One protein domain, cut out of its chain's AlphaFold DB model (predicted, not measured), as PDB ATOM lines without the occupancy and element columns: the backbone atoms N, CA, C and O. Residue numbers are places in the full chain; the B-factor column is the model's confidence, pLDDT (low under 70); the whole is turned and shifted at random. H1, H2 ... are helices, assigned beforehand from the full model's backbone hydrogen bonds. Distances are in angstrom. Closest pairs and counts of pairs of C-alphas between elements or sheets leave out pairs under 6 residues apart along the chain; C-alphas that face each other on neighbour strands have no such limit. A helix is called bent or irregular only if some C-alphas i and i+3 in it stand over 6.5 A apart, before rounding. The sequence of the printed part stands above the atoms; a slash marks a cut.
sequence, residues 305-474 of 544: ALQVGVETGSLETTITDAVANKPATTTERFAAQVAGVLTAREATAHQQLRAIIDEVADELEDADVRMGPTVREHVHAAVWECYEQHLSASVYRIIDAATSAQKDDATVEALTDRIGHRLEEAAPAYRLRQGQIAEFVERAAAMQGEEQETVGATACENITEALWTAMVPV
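What this domain is: This is residues 305 to 474 of the 544 residues of the protein "HATPase_c domain-containing protein" of Euhalothece sp. KZN 001 (UniProt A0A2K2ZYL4). Two four-helix lobes stand end to end and make a rod: H1 to H4 form one, H5 to H8 the other, and the chain passes between them at the tight link from H4 to H5. In each lobe the four helices form a ring of contacts at steep tilts, and H5 to H8 are an up-and-down bundle, each helix running against the one before it. The 170 printed residues hold eight named helices, H1 to H8 in order, and no named strand; the class is all helix. The whole is only just loose, close to compact, with a radius of gyration of the C-alphas of 18.8 A and spans of 63 by 27 by 22 A.

How they stand to each other: H1, residues 312 to 322, touches H2, residues 328 to 343, at a steep tilt of 49 degrees, opposite ways; their closest C-alphas, Glu 316 and Ala 335, are 4.9 A apart. H2 and H3, residues 350 to 363, touch and form a hairpin, closest at the C-alphas of Val 338 and Ile 357, 6.5 A. H3 and H4, residues 373 to 388, touch and form another, closest at the C-alphas of Arg 354 and His 380, 6.2 A. H4 also touches H1, closest at the C-alphas of Ala 322 and Val 379, 5.2 A. H2 and H4 are near each other, and H1 and H3 are apart. H4 and H5, residues 391 to 406, meet only through their link. H5 touches H6, residues 409 to 426, closest at the C-alphas of Tyr 396 and Thr 416, 5.4 A; H6 does so with residues 412 to 420 alone. Residues 415 to 422 of H6 touch residues 440 to 445 of H7, residues 434 to 446, closest at the C-alphas of Arg 418 and Ala 444, 5.6 A. H7 touches H8, residues 457 to 470, with the C-alphas of Ala 438 and Thr 464 closest at 5.5 A. H8 touches H5 at a steep tilt of 44 degrees, opposite ways, with the C-alphas of Ala 402 and Ile 463 closest at 5.3 A. Every O i to N i+4 pair is within hydrogen-bond range in H1, H2, H3, H7 and H8, against 11 of 12 in H4, 10 of 12 in H5 and 11 of 14 in H6.

Where its parts are: H1 begins at C-alpha 312, (38.732, -16.883, 18.576). H2, H4 and H6 measure 21.8 A, 22.1 A and 25.8 A from first to last C-alpha. H5, 23.7 A, has a kink of 49 degrees near residue 400 and is irregular, with C-alphas 402 and 405 9.4 A apart. H8 ends at C-alpha 470, (56.715, -14.849, 32.780).

The domain as a whole: The C-alphas farthest apart, those of Ala 367 and Glu 450, are 65.2 A apart. The printed part has no cut and no long link. The pLDDT is under 70 at residues 366 to 368, 404 to 406 and 449 to 451.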
ATOM      1  N   ALA A 305      50.578 -14.364  33.883       91.31
ATOM      2  CA  ALA A 305      49.923 -14.269  32.589       91.31
ATOM      3  C   ALA A 305      49.571 -15.676  32.098       91.31
ATOM      4  O   ALA A 305      50.451 -16.521  31.945       91.31
ATOM      5  N   LEU A 306      48.285 -15.909  31.847       89.94
ATOM      6  CA  LEU A 306      47.769 -17.195  31.391       89.94
ATOM      7  C   LEU A 306      47.575 -17.187  29.875       89.94
ATOM      8  O   LEU A 306      47.394 -16.130  29.265       89.94
ATOM      9  N   GLN A 307      47.618 -18.364  29.262       86.31
ATOM     10  CA  GLN A 307      47.226 -18.545  27.866       86.31
ATOM     11  C   GLN A 307      45.750 -18.923  27.788       86.31
ATOM     12  O   GLN A 307      45.256 -19.628  28.658       86.31
ATOM     13  N   VAL A 308      45.053 -18.483  26.739       73.69
ATOM     14  CA  VAL A 308      43.646 -18.862  26.553       73.69
ATOM     15  C   VAL A 308      43.515 -20.296  26.071       73.69
ATOM     16  O   VAL A 308      42.575 -20.959  26.459       73.69
ATOM     17  N   GLY A 309      44.390 -20.761  25.172       70.81
ATOM     18  CA  GLY A 309      44.269 -22.085  24.539       70.81
ATOM     19  C   GLY A 309      43.007 -22.314  23.682       70.81
ATOM     20  O   GLY A 309      42.911 -23.342  23.021       70.81
ATOM     21  N   VAL A 310      42.066 -21.363  23.648       74.62
ATOM     22  CA  VAL A 310      40.779 -21.436  22.935       74.62
ATOM     23  C   VAL A 310      40.815 -20.666  21.605       74.62
ATOM     24  O   VAL A 310      41.459 -19.625  21.483       74.62
ATOM     25  N   GLU A 311      40.086 -21.172  20.605       78.62
ATOM     26  CA  GLU A 311      39.866 -20.507  19.316       78.62
ATOM     27  C   GLU A 311      39.070 -19.194  19.451       78.62
ATOM     28  O   GLU A 311      38.161 -19.076  20.276       78.62
ATOM     29  N   THR A 312      39.350 -18.223  18.569       79.75
ATOM     30  CA  THR A 312      38.732 -16.883  18.576       79.75
ATOM     31  C   THR A 312      37.202 -16.923  18.620       79.75
ATOM     32  O   THR A 312      36.601 -16.203  19.410       79.75
ATOM     33  N   GLY A 313      36.562 -17.802  17.841       77.94
ATOM     34  CA  GLY A 313      35.097 -17.877  17.778       77.94
ATOM     35  C   GLY A 313      34.435 -18.339  19.083       77.94
ATOM     36  O   GLY A 313      33.318 -17.926  19.400       77.94
ATOM     37  N   SER A 314      35.121 -19.155  19.889       86.25
ATOM     38  CA  SER A 314      34.598 -19.554  21.199       86.25
ATOM     39  C   SER A 314      34.760 -18.437  22.230       86.25
ATOM     40  O   SER A 314      33.848 -18.252  23.029       86.25
ATOM     41  N   LEU A 315      35.838 -17.645  22.174       87.81
ATOM     42  CA  LEU A 315      35.966 -16.428  22.989       87.81
ATOM     43  C   LEU A 315      34.892 -15.391  22.643       87.81
ATOM     44  O   LEU A 315      34.297 -14.806  23.544       87.81
ATOM     45  N   GLU A 316      34.620 -15.177  21.353       91.31
ATOM     46  CA  GLU A 316      33.554 -14.275  20.899       91.31
ATOM     47  C   GLU A 316      32.190 -14.690  21.462       91.31
ATOM     48  O   GLU A 316      31.423 -13.840  21.918       91.31
ATOM     49  N   THR A 317      31.914 -15.998  21.489       90.88
ATOM     50  CA  THR A 317      30.680 -16.552  22.063       90.88
ATOM     51  C   THR A 317      30.612 -16.294  23.570       90.88
ATOM     52  O   THR A 317      29.638 -15.709  24.035       90.88
ATOM     53  N   THR A 318      31.676 -16.608  24.320       91.81
ATOM     54  CA  THR A 318      31.751 -16.348  25.771       91.81
ATOM     55  C   THR A 318      31.526 -14.872  26.105       91.81
ATOM     56  O   THR A 318      30.779 -14.546  27.027       91.81
ATOM     57  N   ILE A 319      32.147 -13.960  25.349       92.75
ATOM     58  CA  ILE A 319      31.981 -12.516  25.560       92.75
ATOM     59  C   ILE A 319      30.546 -12.091  25.236       92.75
ATOM     60  O   ILE A 319      29.957 -11.320  25.990       92.75
ATOM     61  N   THR A 320      29.973 -12.600  24.144       92.25
ATOM     62  CA  THR A 320      28.595 -12.289  23.738       92.25
ATOM     63  C   THR A 320      27.587 -12.729  24.797       92.25
ATOM     64  O   THR A 320      26.714 -11.943  25.164       92.25
ATOM     65  N   ASP A 321      27.751 -13.934  25.347       92.31
ATOM     66  CA  ASP A 321      26.879 -14.492  26.387       92.31
ATOM     67  C   ASP A 321      26.992 -13.735  27.721       92.31
ATOM     68  O   ASP A 321      26.011 -13.608  28.459       92.31
ATOM     69  N   ALA A 322      28.169 -13.177  28.024       91.94
ATOM     70  CA  ALA A 322      28.404 -12.377  29.227       91.94
ATOM     71  C   ALA A 322      27.805 -10.956  29.150       91.94
ATOM     72  O   ALA A 322      27.594 -10.304  30.181       91.94
ATOM     73  N   VAL A 323      27.510 -10.452  27.946       90.81
ATOM     74  CA  VAL A 323      26.939  -9.115  27.741       90.81
ATOM     75  C   VAL A 323      25.410  -9.164  27.805       90.81
ATOM     76  O   VAL A 323      24.727  -9.605  26.886       90.81
ATOM     77  N   ALA A 324      24.842  -8.599  28.873       87.12
ATOM     78  CA  ALA A 324      23.394  -8.490  29.049       87.12
ATOM     79  C   ALA A 324      22.849  -7.089  28.704       87.12
ATOM     80  O   ALA A 324      23.458  -6.066  29.024       87.12
ATOM     81  N   ASN A 325      21.632  -7.039  28.144       84.69
ATOM     82  CA  ASN A 325      20.865  -5.807  27.892       84.69
ATOM     83  C   ASN A 325      21.559  -4.790  26.958       84.69
ATOM     84  O   ASN A 325      21.485  -3.578  27.186       84.69
ATOM     85  N   LYS A 326      22.235  -5.269  25.905       86.44
ATOM     86  CA  LYS A 326      22.857  -4.436  24.860       86.44
ATOM     87  C   LYS A 326      22.423  -4.881  23.457       86.44
ATOM     88  O   LYS A 326      22.047  -6.040  23.290       86.44
ATOM     89  N   PRO A 327      22.428  -3.981  22.454       88.25
ATOM     90  CA  PRO A 327      22.103  -4.345  21.077       88.25
ATOM     91  C   PRO A 327      23.077  -5.386  20.522       88.25
ATOM     92  O   PRO A 327      24.287  -5.241  20.689       88.25
ATOM     93  N   ALA A 328      22.551  -6.382  19.802       86.38
ATOM     94  CA  ALA A 328      23.339  -7.482  19.242       86.38
ATOM     95  C   ALA A 328      24.516  -6.994  18.382       86.38
ATOM     96  O   ALA A 328      25.638  -7.451  18.558       86.38
ATOM     97  N   THR A 329      24.297  -5.980  17.540       86.75
ATOM     98  CA  THR A 329      25.336  -5.417  16.663       86.75
ATOM     99  C   THR A 329      26.506  -4.792  17.428       86.75
ATOM    100  O   THR A 329      27.650  -4.872  16.983       86.75
ATOM    101  N   THR A 330      26.241  -4.155  18.572       87.25
ATOM    102  CA  THR A 330      27.282  -3.570  19.427       87.25
ATOM    103  C   THR A 330      28.008  -4.660  20.208       87.25
ATOM    104  O   THR A 330      29.233  -4.621  20.311       87.25
ATOM    105  N   THR A 331      27.272  -5.653  20.716       89.69
ATOM    106  CA  THR A 331      27.840  -6.805  21.423       89.69
ATOM    107  C   THR A 331      28.773  -7.617  20.525       89.69
ATOM    108  O   THR A 331      29.897  -7.886  20.928       89.69
ATOM    109  N   GLU A 332      28.360  -7.934  19.295       90.50
ATOM    110  CA  GLU A 332      29.170  -8.687  18.325       90.50
ATOM    111  C   GLU A 332      30.474  -7.954  17.981       90.50
ATOM    112  O   GLU A 332      31.544  -8.557  17.953       90.50
ATOM    113  N   ARG A 333      30.418  -6.628  17.780       90.06
ATOM    114  CA  ARG A 333      31.617  -5.810  17.532       90.06
ATOM    115  C   ARG A 333      32.566  -5.782  18.727       90.06
ATOM    116  O   ARG A 333      33.773  -5.909  18.534       90.06
ATOM    117  N   PHE A 334      32.024  -5.608  19.930       91.56
ATOM    118  CA  PHE A 334      32.797  -5.624  21.170       91.56
ATOM    119  C   PHE A 334      33.467  -6.984  21.386       91.56
ATOM    120  O   PHE A 334      34.674  -7.041  21.612       91.56
ATOM    121  N   ALA A 335      32.716  -8.075  21.219       92.50
ATOM    122  CA  ALA A 335      33.225  -9.436  21.318       92.50
ATOM    123  C   ALA A 335      34.349  -9.707  20.309       92.50
ATOM    124  O   ALA A 335      35.417 -10.164  20.710       92.50
ATOM    125  N   ALA A 336      34.155  -9.350  19.035       92.50
ATOM    126  CA  ALA A 336      35.159  -9.541  17.988       92.50
ATOM    127  C   ALA A 336      36.450  -8.743  18.246       92.50
ATOM    128  O   ALA A 336      37.551  -9.259  18.055       92.50
ATOM    129  N   GLN A 337      36.345  -7.490  18.708       92.44
ATOM    130  CA  GLN A 337      37.523  -6.674  19.017       92.44
ATOM    131  C   GLN A 337      38.284  -7.200  20.237       92.44
ATOM    132  O   GLN A 337      39.500  -7.380  20.154       92.44
ATOM    133  N   VAL A 338      37.590  -7.502  21.340       92.31
ATOM    134  CA  VAL A 338      38.229  -8.062  22.541       92.31
ATOM    135  C   VAL A 338      38.868  -9.417  22.221       92.31
ATOM    136  O   VAL A 338      40.055  -9.605  22.486       92.31
ATOM    137  N   ALA A 339      38.140 -10.343  21.588       92.50
ATOM    138  CA  ALA A 339      38.669 -11.659  21.221       92.50
ATOM    139  C   ALA A 339      39.855 -11.562  20.247       92.50
ATOM    140  O   ALA A 339      40.840 -12.288  20.400       92.50
ATOM    141  N   GLY A 340      39.810 -10.640  19.281       91.12
ATOM    142  CA  GLY A 340      40.914 -10.398  18.351       91.12
ATOM    143  C   GLY A 340      42.180  -9.885  19.043       91.12
ATOM    144  O   GLY A 340      43.277 -10.360  18.749       91.12
ATOM    145  N   VAL A 341      42.048  -8.966  20.008       91.69
ATOM    146  CA  VAL A 341      43.192  -8.478  20.798       91.69
ATOM    147  C   VAL A 341      43.746  -9.584  21.697       91.69
ATOM    148  O   VAL A 341      44.962  -9.726  21.799       91.69
ATOM    149  N   LEU A 342      42.886 -10.383  22.336       91.25
ATOM    150  CA  LEU A 342      43.316 -11.444  23.250       91.25
ATOM    151  C   LEU A 342      43.994 -12.614  22.527       91.25
ATOM    152  O   LEU A 342      45.017 -13.096  23.008       91.25
ATOM    153  N   THR A 343      43.489 -13.039  21.366       88.62
ATOM    154  CA  THR A 343      44.081 -14.152  20.595       88.62
ATOM    155  C   THR A 343      45.379 -13.779  19.883       88.62
ATOM    156  O   THR A 343      46.204 -14.648  19.616       88.62
ATOM    157  N   ALA A 344      45.617 -12.489  19.629       89.12
ATOM    158  CA  ALA A 344      46.895 -12.000  19.112       89.12
ATOM    159  C   ALA A 344      48.027 -12.012  20.161       89.12
ATOM    160  O   ALA A 344      49.196 -11.832  19.810       89.12
ATOM    161  N   ARG A 345      47.702 -12.186  21.448       89.06
ATOM    162  CA  ARG A 345      48.664 -12.179  22.556       89.06
ATOM    163  C   ARG A 345      49.046 -13.602  22.937       89.06
ATOM    164  O   ARG A 345      48.205 -14.487  23.003       89.06
ATOM    165  N   GLU A 346      50.317 -13.800  23.279       86.00
ATOM    166  CA  GLU A 346      50.798 -15.106  23.740       86.00
ATOM    167  C   GLU A 346      50.238 -15.477  25.122       86.00
ATOM    168  O   GLU A 346      49.888 -16.631  25.358       86.00
ATOM    169  N   ALA A 347      50.160 -14.503  26.031       89.88
ATOM    170  CA  ALA A 347      49.616 -14.655  27.374       89.88
ATOM    171  C   ALA A 347      49.046 -13.318  27.872       89.88
ATOM    172  O   ALA A 347      49.463 -12.242  27.425       89.88
ATOM    173  N   THR A 348      48.089 -13.373  28.796       91.69
ATOM    174  CA  THR A 348      47.436 -12.186  29.364       91.69
ATOM    175  C   THR A 348      47.258 -12.346  30.871       91.69
ATOM    176  O   THR A 348      46.776 -13.371  31.342       91.69
ATOM    177  N   ALA A 349      47.682 -11.336  31.635       92.69
ATOM    178  CA  ALA A 349      47.458 -11.272  33.081       92.69
ATOM    179  C   ALA A 349      46.070 -10.701  33.415       92.69
ATOM    180  O   ALA A 349      45.490  -9.955  32.620       92.69
ATOM    181  N   HIS A 350      45.572 -10.981  34.618       91.88
ATOM    182  CA  HIS A 350      44.235 -10.586  35.071       91.88
ATOM    183  C   HIS A 350      43.971  -9.070  34.941       91.88
ATOM    184  O   HIS A 350      42.929  -8.662  34.419       91.88
ATOM    185  N   GLN A 351      44.931  -8.222  35.337       91.06
ATOM    186  CA  GLN A 351      44.849  -6.761  35.174       91.06
ATOM    187  C   GLN A 351      44.893  -6.320  33.700       91.06
ATOM    188  O   GLN A 351      44.245  -5.348  33.320       91.06
ATOM    189  N   GLN A 352      45.652  -7.026  32.852       91.81
ATOM    190  CA  GLN A 352      45.775  -6.687  31.432       91.81
ATOM    191  C   GLN A 352      44.474  -6.992  30.700       91.81
ATOM    192  O   GLN A 352      44.063  -6.197  29.863       91.81
ATOM    193  N   LEU A 353      43.807  -8.097  31.048       93.19
ATOM    194  CA  LEU A 353      42.479  -8.418  30.532       93.19
ATOM    195  C   LEU A 353      41.484  -7.299  30.859       93.19
ATOM    196  O   LEU A 353      40.758  -6.854  29.976       93.19
ATOM    197  N   ARG A 354      41.490  -6.802  32.104       93.12
ATOM    198  CA  ARG A 354      40.634  -5.678  32.511       93.12
ATOM    199  C   ARG A 354      40.927  -4.421  31.691       93.12
ATOM    200  O   ARG A 354      40.001  -3.848  31.135       93.12
ATOM    201  N   ALA A 355      42.201  -4.053  31.555       91.19
ATOM    202  CA  ALA A 355      42.604  -2.888  30.771       91.19
ATOM    203  C   ALA A 355      42.196  -2.995  29.290       91.19
ATOM    204  O   ALA A 355      41.708  -2.019  28.734       91.19
ATOM    205  N   ILE A 356      42.342  -4.174  28.672       92.56
ATOM    206  CA  ILE A 356      41.925  -4.423  27.281       92.56
ATOM    207  C   ILE A 356      40.406  -4.281  27.139       92.56
ATOM    208  O   ILE A 356      39.932  -3.639  26.206       92.56
ATOM    209  N   ILE A 357      39.640  -4.867  28.063       93.50
ATOM    210  CA  ILE A 357      38.176  -4.755  28.084       93.50
ATOM    211  C   ILE A 357      37.749  -3.293  28.222       93.50
ATOM    212  O   ILE A 357      36.848  -2.863  27.506       93.50
ATOM    213  N   ASP A 358      38.386  -2.543  29.120       91.44
ATOM    214  CA  ASP A 358      38.093  -1.128  29.339       91.44
ATOM    215  C   ASP A 358      38.428  -0.276  28.110       91.44
ATOM    216  O   ASP A 358      37.587   0.510  27.684       91.44
ATOM    217  N   GLU A 359      39.600  -0.474  27.501       91.75
ATOM    218  CA  GLU A 359      40.036   0.250  26.300       91.75
ATOM    219  C   GLU A 359      39.092  -0.003  25.118       91.75
ATOM    220  O   GLU A 359      38.574   0.943  24.529       91.75
ATOM    221  N   VAL A 360      38.778  -1.269  24.822       91.56
ATOM    222  CA  VAL A 360      37.853  -1.619  23.730       91.56
ATOM    223  C   VAL A 360      36.434  -1.121  24.020       91.56
ATOM    224  O   VAL A 360      35.726  -0.674  23.117       91.56
ATOM    225  N   ALA A 361      35.998  -1.174  25.281       89.75
ATOM    226  CA  ALA A 361      34.702  -0.645  25.685       89.75
ATOM    227  C   ALA A 361      34.618   0.876  25.509       89.75
ATOM    228  O   ALA A 361      33.563   1.357  25.099       89.75
ATOM    229  N   ASP A 362      35.695   1.603  25.817       89.19
ATOM    230  CA  ASP A 362      35.800   3.057  25.665       89.19
ATOM    231  C   ASP A 362      35.866   3.465  24.179       89.19
ATOM    232  O   ASP A 362      35.224   4.436  23.776       89.19
ATOM    233  N   GLU A 363      36.577   2.708  23.336       86.88
ATOM    234  CA  GLU A 363      36.649   2.936  21.882       86.88
ATOM    235  C   GLU A 363      35.306   2.739  21.166       86.88
ATOM    236  O   GLU A 363      35.036   3.381  20.149       86.88
ATOM    237  N   LEU A 364      34.466   1.842  21.685       83.38
ATOM    238  CA  LEU A 364      33.139   1.541  21.147       83.38
ATOM    239  C   LEU A 364      32.023   2.421  21.720       83.38
ATOM    240  O   LEU A 364      30.856   2.176  21.407       83.38
ATOM    241  N   GLU A 365      32.336   3.423  22.549       72.62
ATOM    242  CA  GLU A 365      31.327   4.349  23.067       72.62
ATOM    243  C   GLU A 365      30.707   5.194  21.937       72.62
ATOM    244  O   GLU A 365      31.190   6.269  21.583       72.62
ATOM    245  N   ASP A 366      29.582   4.716  21.398       66.12
ATOM    246  CA  ASP A 366      28.641   5.507  20.603       66.12
ATOM    247  C   ASP A 366      27.735   6.344  21.529       66.12
ATOM    248  O   ASP A 366      27.511   6.001  22.693       66.12
ATOM    249  N   ALA A 367      27.140   7.423  21.003       57.75
ATOM    250  CA  ALA A 367      26.321   8.367  21.778       57.75
ATOM    251  C   ALA A 367      25.134   7.733  22.547       57.75
ATOM    252  O   ALA A 367      24.678   8.318  23.529       57.75
ATOM    253  N   ASP A 368      24.665   6.544  22.142       60.72
ATOM    254  CA  ASP A 368      23.456   5.900  22.676       60.72
ATOM    255  C   ASP A 368      23.698   4.560  23.412       60.72
ATOM    256  O   ASP A 368      22.798   4.063  24.094       60.72
ATOM    257  N   VAL A 369      24.888   3.943  23.313       74.50
ATOM    258  CA  VAL A 369      25.147   2.599  23.875       74.50
ATOM    259  C   VAL A 369      26.516   2.529  24.547       74.50
ATOM    260  O   VAL A 369      27.542   2.385  23.895       74.50
ATOM    261  N   ARG A 370      26.516   2.539  25.885       82.94
ATOM    262  CA  ARG A 370      27.726   2.394  26.705       82.94
ATOM    263  C   ARG A 370      27.857   0.993  27.298       82.94
ATOM    264  O   ARG A 370      26.897   0.488  27.900       82.94
ATOM    265  N   MET A 371      29.049   0.402  27.219       85.81
ATOM    266  CA  MET A 371      29.416  -0.766  28.025       85.81
ATOM    267  C   MET A 371      29.729  -0.300  29.450       85.81
ATOM    268  O   MET A 371      30.814   0.202  29.730       85.81
ATOM    269  N   GLY A 372      28.737  -0.384  30.338       86.69
ATOM    270  CA  GLY A 372      28.873   0.048  31.732       86.69
ATOM    271  C   GLY A 372      29.772  -0.878  32.564       86.69
ATOM    272  O   GLY A 372      30.010  -2.015  32.155       86.69
ATOM    273  N   PRO A 373      30.210  -0.438  33.758       88.69
ATOM    274  CA  PRO A 373      31.173  -1.166  34.590       88.69
ATOM    275  C   PRO A 373      30.732  -2.599  34.917       88.69
ATOM    276  O   PRO A 373      31.543  -3.511  34.842       88.69
ATOM    277  N   THR A 374      29.441  -2.828  35.169       90.56
ATOM    278  CA  THR A 374      28.900  -4.174  35.431       90.56
ATOM    279  C   THR A 374      29.051  -5.120  34.238       90.56
ATOM    280  O   THR A 374      29.384  -6.284  34.416       90.56
ATOM    281  N   VAL A 375      28.831  -4.629  33.011       91.31
ATOM    282  CA  VAL A 375      29.004  -5.447  31.797       91.31
ATOM    283  C   VAL A 375      30.478  -5.787  31.612       91.31
ATOM    284  O   VAL A 375      30.808  -6.937  31.348       91.31
ATOM    285  N   ARG A 376      31.366  -4.805  31.807       93.50
ATOM    286  CA  ARG A 376      32.818  -5.009  31.730       93.50
ATOM    287  C   ARG A 376      33.297  -6.034  32.759       93.50
ATOM    288  O   ARG A 376      34.100  -6.893  32.422       93.50
ATOM    289  N   GLU A 377      32.768  -5.983  33.979       92.88
ATOM    290  CA  GLU A 377      33.095  -6.928  35.051       92.88
ATOM    291  C   GLU A 377      32.580  -8.347  34.771       92.88
ATOM    292  O   GLU A 377      33.325  -9.304  34.956       92.88
ATOM    293  N   HIS A 378      31.356  -8.499  34.254       93.00
ATOM    294  CA  HIS A 378      30.836  -9.809  33.843       93.00
ATOM    295  C   HIS A 378      31.651 -10.426  32.704       93.00
ATOM    296  O   HIS A 378      31.987 -11.606  32.761       93.00
ATOM    297  N   VAL A 379      31.994  -9.630  31.686       93.56
ATOM    298  CA  VAL A 379      32.840 -10.082  30.572       93.56
ATOM    299  C   VAL A 379      34.226 -10.462  31.078       93.56
ATOM    300  O   VAL A 379      34.749 -11.505  30.701       93.56
ATOM    301  N   HIS A 380      34.810  -9.641  31.953       95.00
ATOM    302  CA  HIS A 380      36.107  -9.913  32.564       95.00
ATOM    303  C   HIS A 380      36.103 -11.252  33.312       95.00
ATOM    304  O   HIS A 380      36.970 -12.078  33.042       95.00
ATOM    305  N   ALA A 381      35.096 -11.503  34.152       93.38
ATOM    306  CA  ALA A 381      34.955 -12.760  34.886       93.38
ATOM    307  C   ALA A 381      34.767 -13.971  33.955       93.38
ATOM    308  O   ALA A 381      35.478 -14.963  34.098       93.38
ATOM    309  N   ALA A 382      33.864 -13.876  32.972       93.38
ATOM    310  CA  ALA A 382      33.572 -14.972  32.046       93.38
ATOM    311  C   ALA A 382      34.780 -15.340  31.172       93.38
ATOM    312  O   ALA A 382      35.074 -16.512  30.958       93.38
ATOM    313  N   VAL A 383      35.510 -14.337  30.677       92.94
ATOM    314  CA  VAL A 383      36.726 -14.573  29.893       92.94
ATOM    315  C   VAL A 383      37.833 -15.136  30.777       92.94
ATOM    316  O   VAL A 383      38.533 -16.051  30.352       92.94
ATOM    317  N   TRP A 384      37.999 -14.624  32.000       94.00
ATOM    318  CA  TRP A 384      39.031 -15.109  32.913       94.00
ATOM    319  C   TRP A 384      38.826 -16.578  33.300       94.00
ATOM    320  O   TRP A 384      39.793 -17.332  33.304       94.00
ATOM    321  N   GLU A 385      37.582 -17.021  33.493       91.25
ATOM    322  CA  GLU A 385      37.259 -18.434  33.731       91.25
ATOM    323  C   GLU A 385      37.773 -19.347  32.597       91.25
ATOM    324  O   GLU A 385      38.278 -20.441  32.852       91.25
ATOM    325  N   CYS A 386      37.748 -18.888  31.336       90.19
ATOM    326  CA  CYS A 386      38.350 -19.627  30.217       90.19
ATOM    327  C   CYS A 386      39.886 -19.720  30.314       90.19
ATOM    328  O   CYS A 386      40.468 -20.743  29.946       90.19
ATOM    329  N   TYR A 387      40.553 -18.668  30.801       89.50
ATOM    330  CA  TYR A 387      42.003 -18.680  31.036       89.50
ATOM    331  C   TYR A 387      42.382 -19.606  32.201       89.50
ATOM    332  O   TYR A 387      43.381 -20.320  32.110       89.50
ATOM    333  N   GLU A 388      41.595 -19.630  33.281       90.06
ATOM    334  CA  GLU A 388      41.865 -20.463  34.464       90.06
ATOM    335  C   GLU A 388      41.844 -21.963  34.133       90.06
ATOM    336  O   GLU A 388      42.659 -22.720  34.661       90.06
ATOM    337  N   GLN A 389      41.023 -22.387  33.165       88.50
ATOM    338  CA  GLN A 389      41.030 -23.765  32.642       88.50
ATOM    339  C   GLN A 389      42.386 -24.185  32.041       88.50
ATOM    340  O   GLN A 389      42.675 -25.376  31.936       88.50
ATOM    341  N   HIS A 390      43.235 -23.221  31.677       88.25
ATOM    342  CA  HIS A 390      44.552 -23.430  31.073       88.25
ATOM    343  C   HIS A 390      45.707 -23.059  32.018       88.25
ATOM    344  O   HIS A 390      46.856 -22.940  31.572       88.25
ATOM    345  N   LEU A 391      45.438 -22.901  33.322       89.38
ATOM    346  CA  LEU A 391      46.453 -22.607  34.337       89.38
ATOM    347  C   LEU A 391      47.572 -23.654  34.330       89.38
ATOM    348  O   LEU A 391      48.734 -23.300  34.126       89.38
ATOM    349  N   SER A 392      47.232 -24.939  34.483       89.00
ATOM    350  CA  SER A 392      48.225 -26.021  34.547       89.00
ATOM    351  C   SER A 392      49.061 -26.108  33.272       89.00
ATOM    352  O   SER A 392      50.280 -26.202  33.352       89.00
ATOM    353  N   ALA A 393      48.440 -25.979  32.094       89.69
ATOM    354  CA  ALA A 393      49.156 -25.984  30.816       89.69
ATOM    355  C   ALA A 393      50.114 -24.785  30.677       89.69
ATOM    356  O   ALA A 393      51.240 -24.929  30.192       89.69
ATOM    357  N   SER A 394      49.692 -23.605  31.141       89.88
ATOM    358  CA  SER A 394      50.519 -22.393  31.130       89.88
ATOM    359  C   SER A 394      51.737 -22.537  32.047       89.88
ATOM    360  O   SER A 394      52.849 -22.197  31.645       89.88
ATOM    361  N   VAL A 395      51.536 -23.068  33.257       90.31
ATOM    362  CA  VAL A 395      52.600 -23.297  34.248       90.31
ATOM    363  C   VAL A 395      53.554 -24.397  33.785       90.31
ATOM    364  O   VAL A 395      54.764 -24.185  33.835       90.31
ATOM    365  N   TYR A 396      53.030 -25.510  33.258       91.31
ATOM    366  CA  TYR A 396      53.822 -26.620  32.721       91.31
ATOM    367  C   TYR A 396      54.855 -26.124  31.719       91.31
ATOM    368  O   TYR A 396      56.044 -26.369  31.874       91.31
ATOM    369  N   ARG A 397      54.413 -25.338  30.734       88.69
ATOM    370  CA  ARG A 397      55.277 -24.801  29.680       88.69
ATOM    371  C   ARG A 397      56.410 -23.927  30.223       88.69
ATOM    372  O   ARG A 397      57.511 -23.950  29.681       88.69
ATOM    373  N   ILE A 398      56.148 -23.142  31.270       90.06
ATOM    374  CA  ILE A 398      57.174 -22.296  31.897       90.06
ATOM    375  C   ILE A 398      58.196 -23.164  32.638       90.06
ATOM    376  O   ILE A 398      59.397 -22.918  32.522       90.06
ATOM    377  N   ILE A 399      57.732 -24.173  33.381       89.69
ATOM    378  CA  ILE A 399      58.603 -25.087  34.129       89.69
ATOM    379  C   ILE A 399      59.438 -25.929  33.162       89.69
ATOM    380  O   ILE A 399      60.655 -25.957  33.308       89.69
ATOM    381  N   ASP A 400      58.812 -26.532  32.153       88.81
ATOM    382  CA  ASP A 400      59.457 -27.343  31.113       88.81
ATOM    383  C   ASP A 400      60.591 -26.572  30.416       88.81
ATOM    384  O   ASP A 400      61.740 -27.024  30.346       88.81
ATOM    385  N   ALA A 401      60.314 -25.327  30.011       86.69
ATOM    386  CA  ALA A 401      61.316 -24.446  29.418       86.69
ATOM    387  C   ALA A 401      62.484 -24.126  30.374       86.69
ATOM    388  O   ALA A 401      63.615 -23.932  29.921       86.69
ATOM    389  N   ALA A 402      62.232 -24.074  31.686       86.69
ATOM    390  CA  ALA A 402      63.231 -23.764  32.709       86.69
ATOM    391  C   ALA A 402      64.084 -24.974  33.119       86.69
ATOM    392  O   ALA A 402      65.245 -24.809  33.502       86.69
ATOM    393  N   THR A 403      63.533 -26.189  33.053       80.50
ATOM    394  CA  THR A 403      64.220 -27.415  33.481       80.50
ATOM    395  C   THR A 403      65.181 -27.974  32.436       80.50
ATOM    396  O   THR A 403      66.098 -28.711  32.805       80.50
ATOM    397  N   SER A 404      65.069 -27.559  31.166       64.62
ATOM    398  CA  SER A 404      65.834 -28.089  30.021       64.62
ATOM    399  C   SER A 404      65.691 -29.617  29.857       64.62
ATOM    400  O   SER A 404      65.111 -30.286  30.706       64.62
ATOM    401  N   ALA A 405      66.221 -30.205  28.776       59.81
ATOM    402  CA  ALA A 405      66.049 -31.629  28.420       59.81
ATOM    403  C   ALA A 405      66.675 -32.660  29.402       59.81
ATOM    404  O   ALA A 405      66.966 -33.788  29.011       59.81
ATOM    405  N   GLN A 406      66.969 -32.268  30.645       60.53
ATOM    406  CA  GLN A 406      67.572 -33.106  31.682       60.53
ATOM    407  C   GLN A 406      66.565 -33.716  32.660       60.53
ATOM    408  O   GLN A 406      66.987 -34.547  33.454       60.53
ATOM    409  N   LYS A 407      65.291 -33.304  32.649       70.75
ATOM    410  CA  LYS A 407      64.243 -33.859  33.520       70.75
ATOM    411  C   LYS A 407      63.236 -34.657  32.708       70.75
ATOM    412  O   LYS A 407      62.956 -34.299  31.571       70.75
ATOM    413  N   ASP A 408      62.739 -35.743  33.287       76.75
ATOM    414  CA  ASP A 408      61.661 -36.523  32.698       76.75
ATOM    415  C   ASP A 408      60.315 -35.795  32.841       76.75
ATOM    416  O   ASP A 408      60.073 -35.069  33.811       76.75
ATOM    417  N   ASP A 409      59.427 -36.002  31.865       80.44
ATOM    418  CA  ASP A 409      58.116 -35.341  31.808       80.44
ATOM    419  C   ASP A 409      57.308 -35.577  33.098       80.44
ATOM    420  O   ASP A 409      56.673 -34.660  33.614       80.44
ATOM    421  N   ALA A 410      57.431 -36.764  33.706       83.31
ATOM    422  CA  ALA A 410      56.769 -37.112  34.964       83.31
ATOM    423  C   ALA A 410      57.180 -36.204  36.141       83.31
ATOM    424  O   ALA A 410      56.349 -35.856  36.987       83.31
ATOM    425  N   THR A 411      58.448 -35.780  36.209       84.50
ATOM    426  CA  THR A 411      58.899 -34.833  37.239       84.50
ATOM    427  C   THR A 411      58.340 -33.435  36.983       84.50
ATOM    428  O   THR A 411      57.922 -32.766  37.934       84.50
ATOM    429  N   VAL A 412      58.304 -32.992  35.722       86.31
ATOM    430  CA  VAL A 412      57.783 -31.670  35.330       86.31
ATOM    431  C   VAL A 412      56.274 -31.581  35.569       86.31
ATOM    432  O   VAL A 412      55.814 -30.608  36.170       86.31
ATOM    433  N   GLU A 413      55.508 -32.609  35.196       87.00
ATOM    434  CA  GLU A 413      54.067 -32.713  35.471       87.00
ATOM    435  C   GLU A 413      53.797 -32.656  36.977       87.00
ATOM    436  O   GLU A 413      53.057 -31.795  37.452       87.00
ATOM    437  N   ALA A 414      54.490 -33.480  37.769       87.81
ATOM    438  CA  ALA A 414      54.281 -33.502  39.210       87.81
ATOM    439  C   ALA A 414      54.652 -32.173  39.890       87.81
ATOM    440  O   ALA A 414      54.044 -31.793  40.893       87.81
ATOM    441  N   LEU A 415      55.697 -31.478  39.424       88.25
ATOM    442  CA  LEU A 415      56.023 -30.129  39.901       88.25
ATOM    443  C   LEU A 415      54.935 -29.125  39.519       88.25
ATOM    444  O   LEU A 415      54.544 -28.319  40.364       88.25
ATOM    445  N   THR A 416      54.441 -29.198  38.284       91.38
ATOM    446  CA  THR A 416      53.363 -28.346  37.772       91.38
ATOM    447  C   THR A 416      52.114 -28.483  38.624       91.38
ATOM    448  O   THR A 416      51.586 -27.466  39.061       91.38
ATOM    449  N   ASP A 417      51.692 -29.703  38.945       89.75
ATOM    450  CA  ASP A 417      50.503 -29.944  39.767       89.75
ATOM    451  C   ASP A 417      50.664 -29.382  41.184       89.75
ATOM    452  O   ASP A 417      49.790 -28.683  41.703       89.75
ATOM    453  N   ARG A 418      51.821 -29.630  41.812       91.25
ATOM    454  CA  ARG A 418      52.123 -29.138  43.167       91.25
ATOM    455  C   ARG A 418      52.178 -27.614  43.230       91.25
ATOM    456  O   ARG A 418      51.675 -27.030  44.190       91.25
ATOM    457  N   ILE A 419      52.812 -26.977  42.245       90.00
ATOM    458  CA  ILE A 419      52.898 -25.516  42.158       90.00
ATOM    459  C   ILE A 419      51.524 -24.941  41.808       90.00
ATOM    460  O   ILE A 419      51.084 -24.011  42.475       90.00
ATOM    461  N   GLY A 420      50.821 -25.525  40.837       89.19
ATOM    462  CA  GLY A 420      49.478 -25.136  40.405       89.19
ATOM    463  C   GLY A 420      48.490 -25.088  41.564       89.19
ATOM    464  O   GLY A 420      47.865 -24.054  41.782       89.19
ATOM    465  N   HIS A 421      48.454 -26.129  42.397       89.00
ATOM    466  CA  HIS A 421      47.585 -26.152  43.574       89.00
ATOM    467  C   HIS A 421      47.899 -25.037  44.587       89.00
ATOM    468  O   HIS A 421      47.009 -24.504  45.241       89.00
ATOM    469  N   ARG A 422      49.169 -24.628  44.714       89.31
ATOM    470  CA  ARG A 422      49.543 -23.478  45.556       89.31
ATOM    471  C   ARG A 422      49.184 -22.143  44.918       89.31
ATOM    472  O   ARG A 422      48.845 -21.206  45.633       89.31
ATOM    473  N   LEU A 423      49.251 -22.040  43.591       89.12
ATOM    474  CA  LEU A 423      48.832 -20.839  42.869       89.12
ATOM    475  C   LEU A 423      47.333 -20.567  43.059       89.12
ATOM    476  O   LEU A 423      46.957 -19.401  43.146       89.12
ATOM    477  N   GLU A 424      46.498 -21.599  43.204       87.62
ATOM    478  CA  GLU A 424      45.062 -21.454  43.495       87.62
ATOM    479  C   GLU A 424      44.790 -20.651  44.781       87.62
ATOM    480  O   GLU A 424      43.806 -19.918  44.842       87.62
ATOM    481  N   GLU A 425      45.692 -20.684  45.774       86.38
ATOM    482  CA  GLU A 425      45.588 -19.852  46.987       86.38
ATOM    483  C   GLU A 425      45.662 -18.338  46.679       86.38
ATOM    484  O   GLU A 425      45.241 -17.514  47.491       86.38
ATOM    485  N   ALA A 426      46.194 -17.965  45.511       85.38
ATOM    486  CA  ALA A 426      46.342 -16.591  45.033       85.38
ATOM    487  C   ALA A 426      45.364 -16.222  43.895       85.38
ATOM    488  O   ALA A 426      45.514 -15.157  43.284       85.38
ATOM    489  N   ALA A 427      44.378 -17.075  43.597       85.75
ATOM    490  CA  ALA A 427      43.325 -16.795  42.623       85.75
ATOM    491  C   ALA A 427      42.468 -15.569  43.030       85.75
ATOM    492  O   ALA A 427      42.379 -15.232  44.216       85.75
ATOM    493  N   PRO A 428      41.822 -14.872  42.075       83.94
ATOM    494  CA  PRO A 428      41.846 -15.120  40.627       83.94
ATOM    495  C   PRO A 428      43.036 -14.460  39.908       83.94
ATOM    496  O   PRO A 428      43.375 -14.829  38.795       83.94
ATOM    497  N   ALA A 429      43.708 -13.480  40.521       85.25
ATOM    498  CA  ALA A 429      44.758 -12.711  39.840       85.25
ATOM    499  C   ALA A 429      46.143 -13.388  39.833       85.25
ATOM    500  O   ALA A 429      47.053 -12.914  39.150       85.25
ATOM    501  N   TYR A 430      46.327 -14.451  40.625       91.06
ATOM    502  CA  TYR A 430      47.599 -15.158  40.817       91.06
ATOM    503  C   TYR A 430      48.753 -14.196  41.131       91.06
ATOM    504  O   TYR A 430      49.842 -14.264  40.553       91.06
ATOM    505  N   ARG A 431      48.479 -13.232  42.019       90.44
ATOM    506  CA  ARG A 431      49.400 -12.146  42.356       90.44
ATOM    507  C   ARG A 431      50.373 -12.596  43.442       90.44
ATOM    508  O   ARG A 431      49.969 -12.828  44.579       90.44
ATOM    509  N   LEU A 432      51.659 -12.684  43.110       89.81
ATOM    510  CA  LEU A 432      52.698 -13.200  44.005       89.81
ATOM    511  C   LEU A 432      53.939 -12.313  44.017       89.81
ATOM    512  O   LEU A 432      54.268 -11.631  43.045       89.81
ATOM    513  N   ARG A 433      54.661 -12.338  45.137       88.88
ATOM    514  CA  ARG A 433      56.011 -11.777  45.273       88.88
ATOM    515  C   ARG A 433      57.049 -12.850  44.955       88.88
ATOM    516  O   ARG A 433      56.815 -14.027  45.217       88.88
ATOM    517  N   GLN A 434      58.233 -12.441  44.505       87.38
ATOM    518  CA  GLN A 434      59.313 -13.366  44.135       87.38
ATOM    519  C   GLN A 434      59.647 -14.383  45.244       87.38
ATOM    520  O   GLN A 434      59.836 -15.560  44.963       87.38
ATOM    521  N   GLY A 435      59.649 -13.949  46.512       86.62
ATOM    522  CA  GLY A 435      59.891 -14.842  47.651       86.62
ATOM    523  C   GLY A 435      58.803 -15.902  47.865       86.62
ATOM    524  O   GLY A 435      59.121 -17.008  48.278       86.62
ATOM    525  N   GLN A 436      57.541 -15.600  47.539       90.62
ATOM    526  CA  GLN A 436      56.446 -16.578  47.623       90.62
ATOM    527  C   GLN A 436      56.575 -17.637  46.523       90.62
ATOM    528  O   GLN A 436      56.344 -18.812  46.773       90.62
ATOM    529  N   ILE A 437      57.002 -17.236  45.321       91.75
ATOM    530  CA  ILE A 437      57.260 -18.171  44.216       91.75
ATOM    531  C   ILE A 437      58.413 -19.102  44.581       91.75
ATOM    532  O   ILE A 437      58.272 -20.311  44.438       91.75
ATOM    533  N   ALA A 438      59.514 -18.553  45.105       91.69
ATOM    534  CA  ALA A 438      60.645 -19.350  45.574       91.69
ATOM    535  C   ALA A 438      60.201 -20.381  46.627       91.69
ATOM    536  O   ALA A 438      60.493 -21.565  46.490       91.69
ATOM    537  N   GLU A 439      59.407 -19.960  47.618       92.44
ATOM    538  CA  GLU A 439      58.851 -20.853  48.642       92.44
ATOM    539  C   GLU A 439      57.958 -21.952  48.038       92.44
ATOM    540  O   GLU A 439      58.029 -23.109  48.458       92.44
ATOM    541  N   PHE A 440      57.124 -21.616  47.051       92.69
ATOM    542  CA  PHE A 440      56.243 -22.580  46.387       92.69
ATOM    543  C   PHE A 440      57.053 -23.617  45.602       92.69
ATOM    544  O   PHE A 440      56.788 -24.814  45.724       92.69
ATOM    545  N   VAL A 441      58.066 -23.173  44.855       91.31
ATOM    546  CA  VAL A 441      58.956 -24.036  44.067       91.31
ATOM    547  C   VAL A 441      59.788 -24.941  44.975       91.31
ATOM    548  O   VAL A 441      59.827 -26.151  44.760       91.31
ATOM    549  N   GLU A 442      60.402 -24.397  46.027       90.50
ATOM    550  CA  GLU A 442      61.203 -25.171  46.983       90.50
ATOM    551  C   GLU A 442      60.363 -26.225  47.712       90.50
ATOM    552  O   GLU A 442      60.777 -27.380  47.832       90.50
ATOM    553  N   ARG A 443      59.152 -25.867  48.159       88.62
ATOM    554  CA  ARG A 443      58.234 -26.828  48.788       88.62
ATOM    555  C   ARG A 443      57.774 -27.901  47.817       88.62
ATOM    556  O   ARG A 443      57.693 -29.063  48.211       88.62
ATOM    557  N   ALA A 444      57.468 -27.536  46.573       88.88
ATOM    558  CA  ALA A 444      57.112 -28.506  45.549       88.88
ATOM    559  C   ALA A 444      58.269 -29.490  45.328       88.88
ATOM    560  O   ALA A 444      58.049 -30.694  45.425       88.88
ATOM    561  N   ALA A 445      59.500 -28.999  45.158       87.06
ATOM    562  CA  ALA A 445      60.699 -29.822  44.996       87.06
ATOM    563  C   ALA A 445      61.018 -30.705  46.219       87.06
ATOM    564  O   ALA A 445      61.537 -31.804  46.061       87.06
ATOM    565  N   ALA A 446      60.667 -30.288  47.438       86.38
ATOM    566  CA  ALA A 446      60.884 -31.093  48.644       86.38
ATOM    567  C   ALA A 446      59.916 -32.287  48.784       86.38
ATOM    568  O   ALA A 446      60.216 -33.237  49.504       86.38
ATOM    569  N   MET A 447      58.760 -32.258  48.114       82.56
ATOM    570  CA  MET A 447      57.720 -33.299  48.198       82.56
ATOM    571  C   MET A 447      57.837 -34.370  47.098       82.56
ATOM    572  O   MET A 447      56.832 -34.929  46.667       82.56
ATOM    573  N   GLN A 448      59.041 -34.611  46.574       76.06
ATOM    574  CA  GLN A 448      59.258 -35.556  45.473       76.06
ATOM    575  C   GLN A 448      59.050 -37.016  45.887       76.06
ATOM    576  O   GLN A 448      59.499 -37.439  46.950       76.06
ATOM    577  N   GLY A 449      58.348 -37.767  45.032       69.56
ATOM    578  CA  GLY A 449      58.105 -39.202  45.205       69.56
ATOM    579  C   GLY A 449      59.268 -40.072  44.714       69.56
ATOM    580  O   GLY A 449      60.187 -39.581  44.066       69.56
ATOM    581  N   GLU A 450      59.209 -41.378  44.994       62.69
ATOM    582  CA  GLU A 450      60.277 -42.344  44.662       62.69
ATOM    583  C   GLU A 450      60.510 -42.531  43.149       62.69
ATOM    584  O   GLU A 450      61.597 -42.931  42.743       62.69
ATOM    585  N   GLU A 451      59.509 -42.221  42.321       64.50
ATOM    586  CA  GLU A 451      59.551 -42.354  40.857       64.50
ATOM    587  C   GLU A 451      60.021 -41.072  40.135       64.50
ATOM    588  O   GLU A 451      60.106 -41.070  38.913       64.50
ATOM    589  N   GLN A 452      60.322 -39.987  40.866       73.12
ATOM    590  CA  GLN A 452      60.685 -38.675  40.306       73.12
ATOM    591  C   GLN A 452      62.177 -38.379  40.470       73.12
ATOM    592  O   GLN A 452      62.795 -38.724  41.481       73.12
ATOM    593  N   GLU A 453      62.762 -37.653  39.518       77.12
ATOM    594  CA  GLU A 453      64.141 -37.201  39.652       77.12
ATOM    595  C   GLU A 453      64.297 -36.097  40.704       77.12
ATOM    596  O   GLU A 453      63.524 -35.138  40.759       77.12
ATOM    597  N   THR A 454      65.394 -36.138  41.465       80.94
ATOM    598  CA  THR A 454      65.700 -35.086  42.444       80.94
ATOM    599  C   THR A 454      65.863 -33.716  41.776       80.94
ATOM    600  O   THR A 454      66.656 -33.556  40.840       80.94
ATOM    601  N   VAL A 455      65.146 -32.707  42.272       81.69
ATOM    602  CA  VAL A 455      65.261 -31.308  41.831       81.69
ATOM    603  C   VAL A 455      66.159 -30.559  42.811       81.69
ATOM    604  O   VAL A 455      65.831 -30.370  43.977       81.69
ATOM    605  N   GLY A 456      67.350 -30.185  42.336       83.62
ATOM    606  CA  GLY A 456      68.343 -29.466  43.134       83.62
ATOM    607  C   GLY A 456      68.083 -27.960  43.216       83.62
ATOM    608  O   GLY A 456      67.302 -27.408  42.444       83.62
ATOM    609  N   ALA A 457      68.821 -27.277  44.097       85.00
ATOM    610  CA  ALA A 457      68.683 -25.836  44.344       85.00
ATOM    611  C   ALA A 457      68.776 -24.971  43.071       85.00
ATOM    612  O   ALA A 457      67.944 -24.098  42.865       85.00
ATOM    613  N   THR A 458      69.719 -25.260  42.169       86.81
ATOM    614  CA  THR A 458      69.861 -24.522  40.900       86.81
ATOM    615  C   THR A 458      68.646 -24.683  39.981       86.81
ATOM    616  O   THR A 458      68.260 -23.742  39.296       86.81
ATOM    617  N   ALA A 459      68.008 -25.857  39.971       85.19
ATOM    618  CA  ALA A 459      66.783 -26.054  39.201       85.19
ATOM    619  C   ALA A 459      65.615 -25.273  39.824       85.19
ATOM    620  O   ALA A 459      64.863 -24.636  39.093       85.19
ATOM    621  N   CYS A 460      65.509 -25.237  41.159       88.44
ATOM    622  CA  CYS A 460      64.536 -24.386  41.851       88.44
ATOM    623  C   CYS A 460      64.742 -22.894  41.542       88.44
ATOM    624  O   CYS A 460      63.770 -22.184  41.283       88.44
ATOM    625  N   GLU A 461      65.991 -22.417  41.534       88.31
ATOM    626  CA  GLU A 461      66.337 -21.036  41.173       88.31
ATOM    627  C   GLU A 461      65.916 -20.716  39.732       88.31
ATOM    628  O   GLU A 461      65.212 -19.731  39.512       88.31
ATOM    629  N   ASN A 462      66.252 -21.586  38.773       89.81
ATOM    630  CA  ASN A 462      65.881 -21.412  37.365       89.81
ATOM    631  C   ASN A 462      64.359 -21.403  37.158       89.81
ATOM    632  O   ASN A 462      63.843 -20.547  36.441       89.81
ATOM    633  N   ILE A 463      63.626 -22.324  37.797       90.81
ATOM    634  CA  ILE A 463      62.156 -22.374  37.724       90.81
ATOM    635  C   ILE A 463      61.554 -21.101  38.330       90.81
ATOM    636  O   ILE A 463      60.654 -20.500  37.745       90.81
ATOM    637  N   THR A 464      62.071 -20.656  39.479       92.56
ATOM    638  CA  THR A 464      61.624 -19.420  40.135       92.56
ATOM    639  C   THR A 464      61.856 -18.204  39.239       92.56
ATOM    640  O   THR A 464      60.967 -17.364  39.104       92.56
ATOM    641  N   GLU A 465      63.026 -18.103  38.605       91.44
ATOM    642  CA  GLU A 465      63.357 -17.017  37.678       91.44
ATOM    643  C   GLU A 465      62.479 -17.051  36.421       91.44
ATOM    644  O   GLU A 465      61.987 -16.004  35.994       91.44
ATOM    645  N   ALA A 466      62.228 -18.235  35.859       91.31
ATOM    646  CA  ALA A 466      61.372 -18.408  34.691       91.31
ATOM    647  C   ALA A 466      59.918 -18.015  34.984       91.31
ATOM    648  O   ALA A 466      59.342 -17.213  34.246       91.31
ATOM    649  N   LEU A 467      59.354 -18.493  36.101       91.56
ATOM    650  CA  LEU A 467      58.028 -18.085  36.571       91.56
ATOM    651  C   LEU A 467      57.979 -16.572  36.790       91.56
ATOM    652  O   LEU A 467      57.125 -15.897  36.224       91.56
ATOM    653  N   TRP A 468      58.935 -16.002  37.525       92.19
ATOM    654  CA  TRP A 468      58.971 -14.563  37.799       92.19
ATOM    655  C   TRP A 468      59.096 -13.694  36.539       92.19
ATOM    656  O   TRP A 468      58.528 -12.598  36.476       92.19
ATOM    657  N   THR A 469      59.832 -14.176  35.537       90.31
ATOM    658  CA  THR A 469      60.008 -13.509  34.239       90.31
ATOM    659  C   THR A 469      58.743 -13.582  33.388       90.31
ATOM    660  O   THR A 469      58.428 -12.614  32.698       90.31
ATOM    661  N   ALA A 470      57.998 -14.687  33.463       88.69
ATOM    662  CA  ALA A 470      56.715 -14.849  32.780       88.69
ATOM    663  C   ALA A 470      55.584 -14.014  33.415       88.69
ATOM    664  O   ALA A 470      54.599 -13.695  32.748       88.69
ATOM    665  N   MET A 471      55.712 -13.641  34.691       91.62
ATOM    666  CA  MET A 471      54.724 -12.818  35.389       91.62
ATOM    667  C   MET A 471      54.824 -11.328  35.032       91.62
ATOM    668  O   MET A 471      55.900 -10.755  34.852       91.62
ATOM    669  N   VAL A 472      53.671 -10.662  35.009       89.88
ATOM    670  CA  VAL A 472      53.517  -9.255  34.633       89.88
ATOM    671  C   VAL A 472      53.515  -8.361  35.879       89.88
ATOM    672  O   VAL A 472      52.708  -8.586  36.783       89.88
ATOM    673  N   PRO A 473      54.356  -7.309  35.944       86.06
ATOM    674  CA  PRO A 473      54.332  -6.341  37.037       86.06
ATOM    675  C   PRO A 473      52.958  -5.722  37.264       86.06
ATOM    676  O   PRO A 473      52.297  -5.274  36.327       86.06
ATOM    677  N   VAL A 474      52.539  -5.657  38.526       84.00
ATOM    678  CA  VAL A 474      51.278  -5.017  38.907       84.00
ATOM    679  C   VAL A 474      51.359  -3.511  38.677       84.00
ATOM    680  O   VAL A 474      52.293  -2.839  39.127       84.00
TER     681      VAL A 474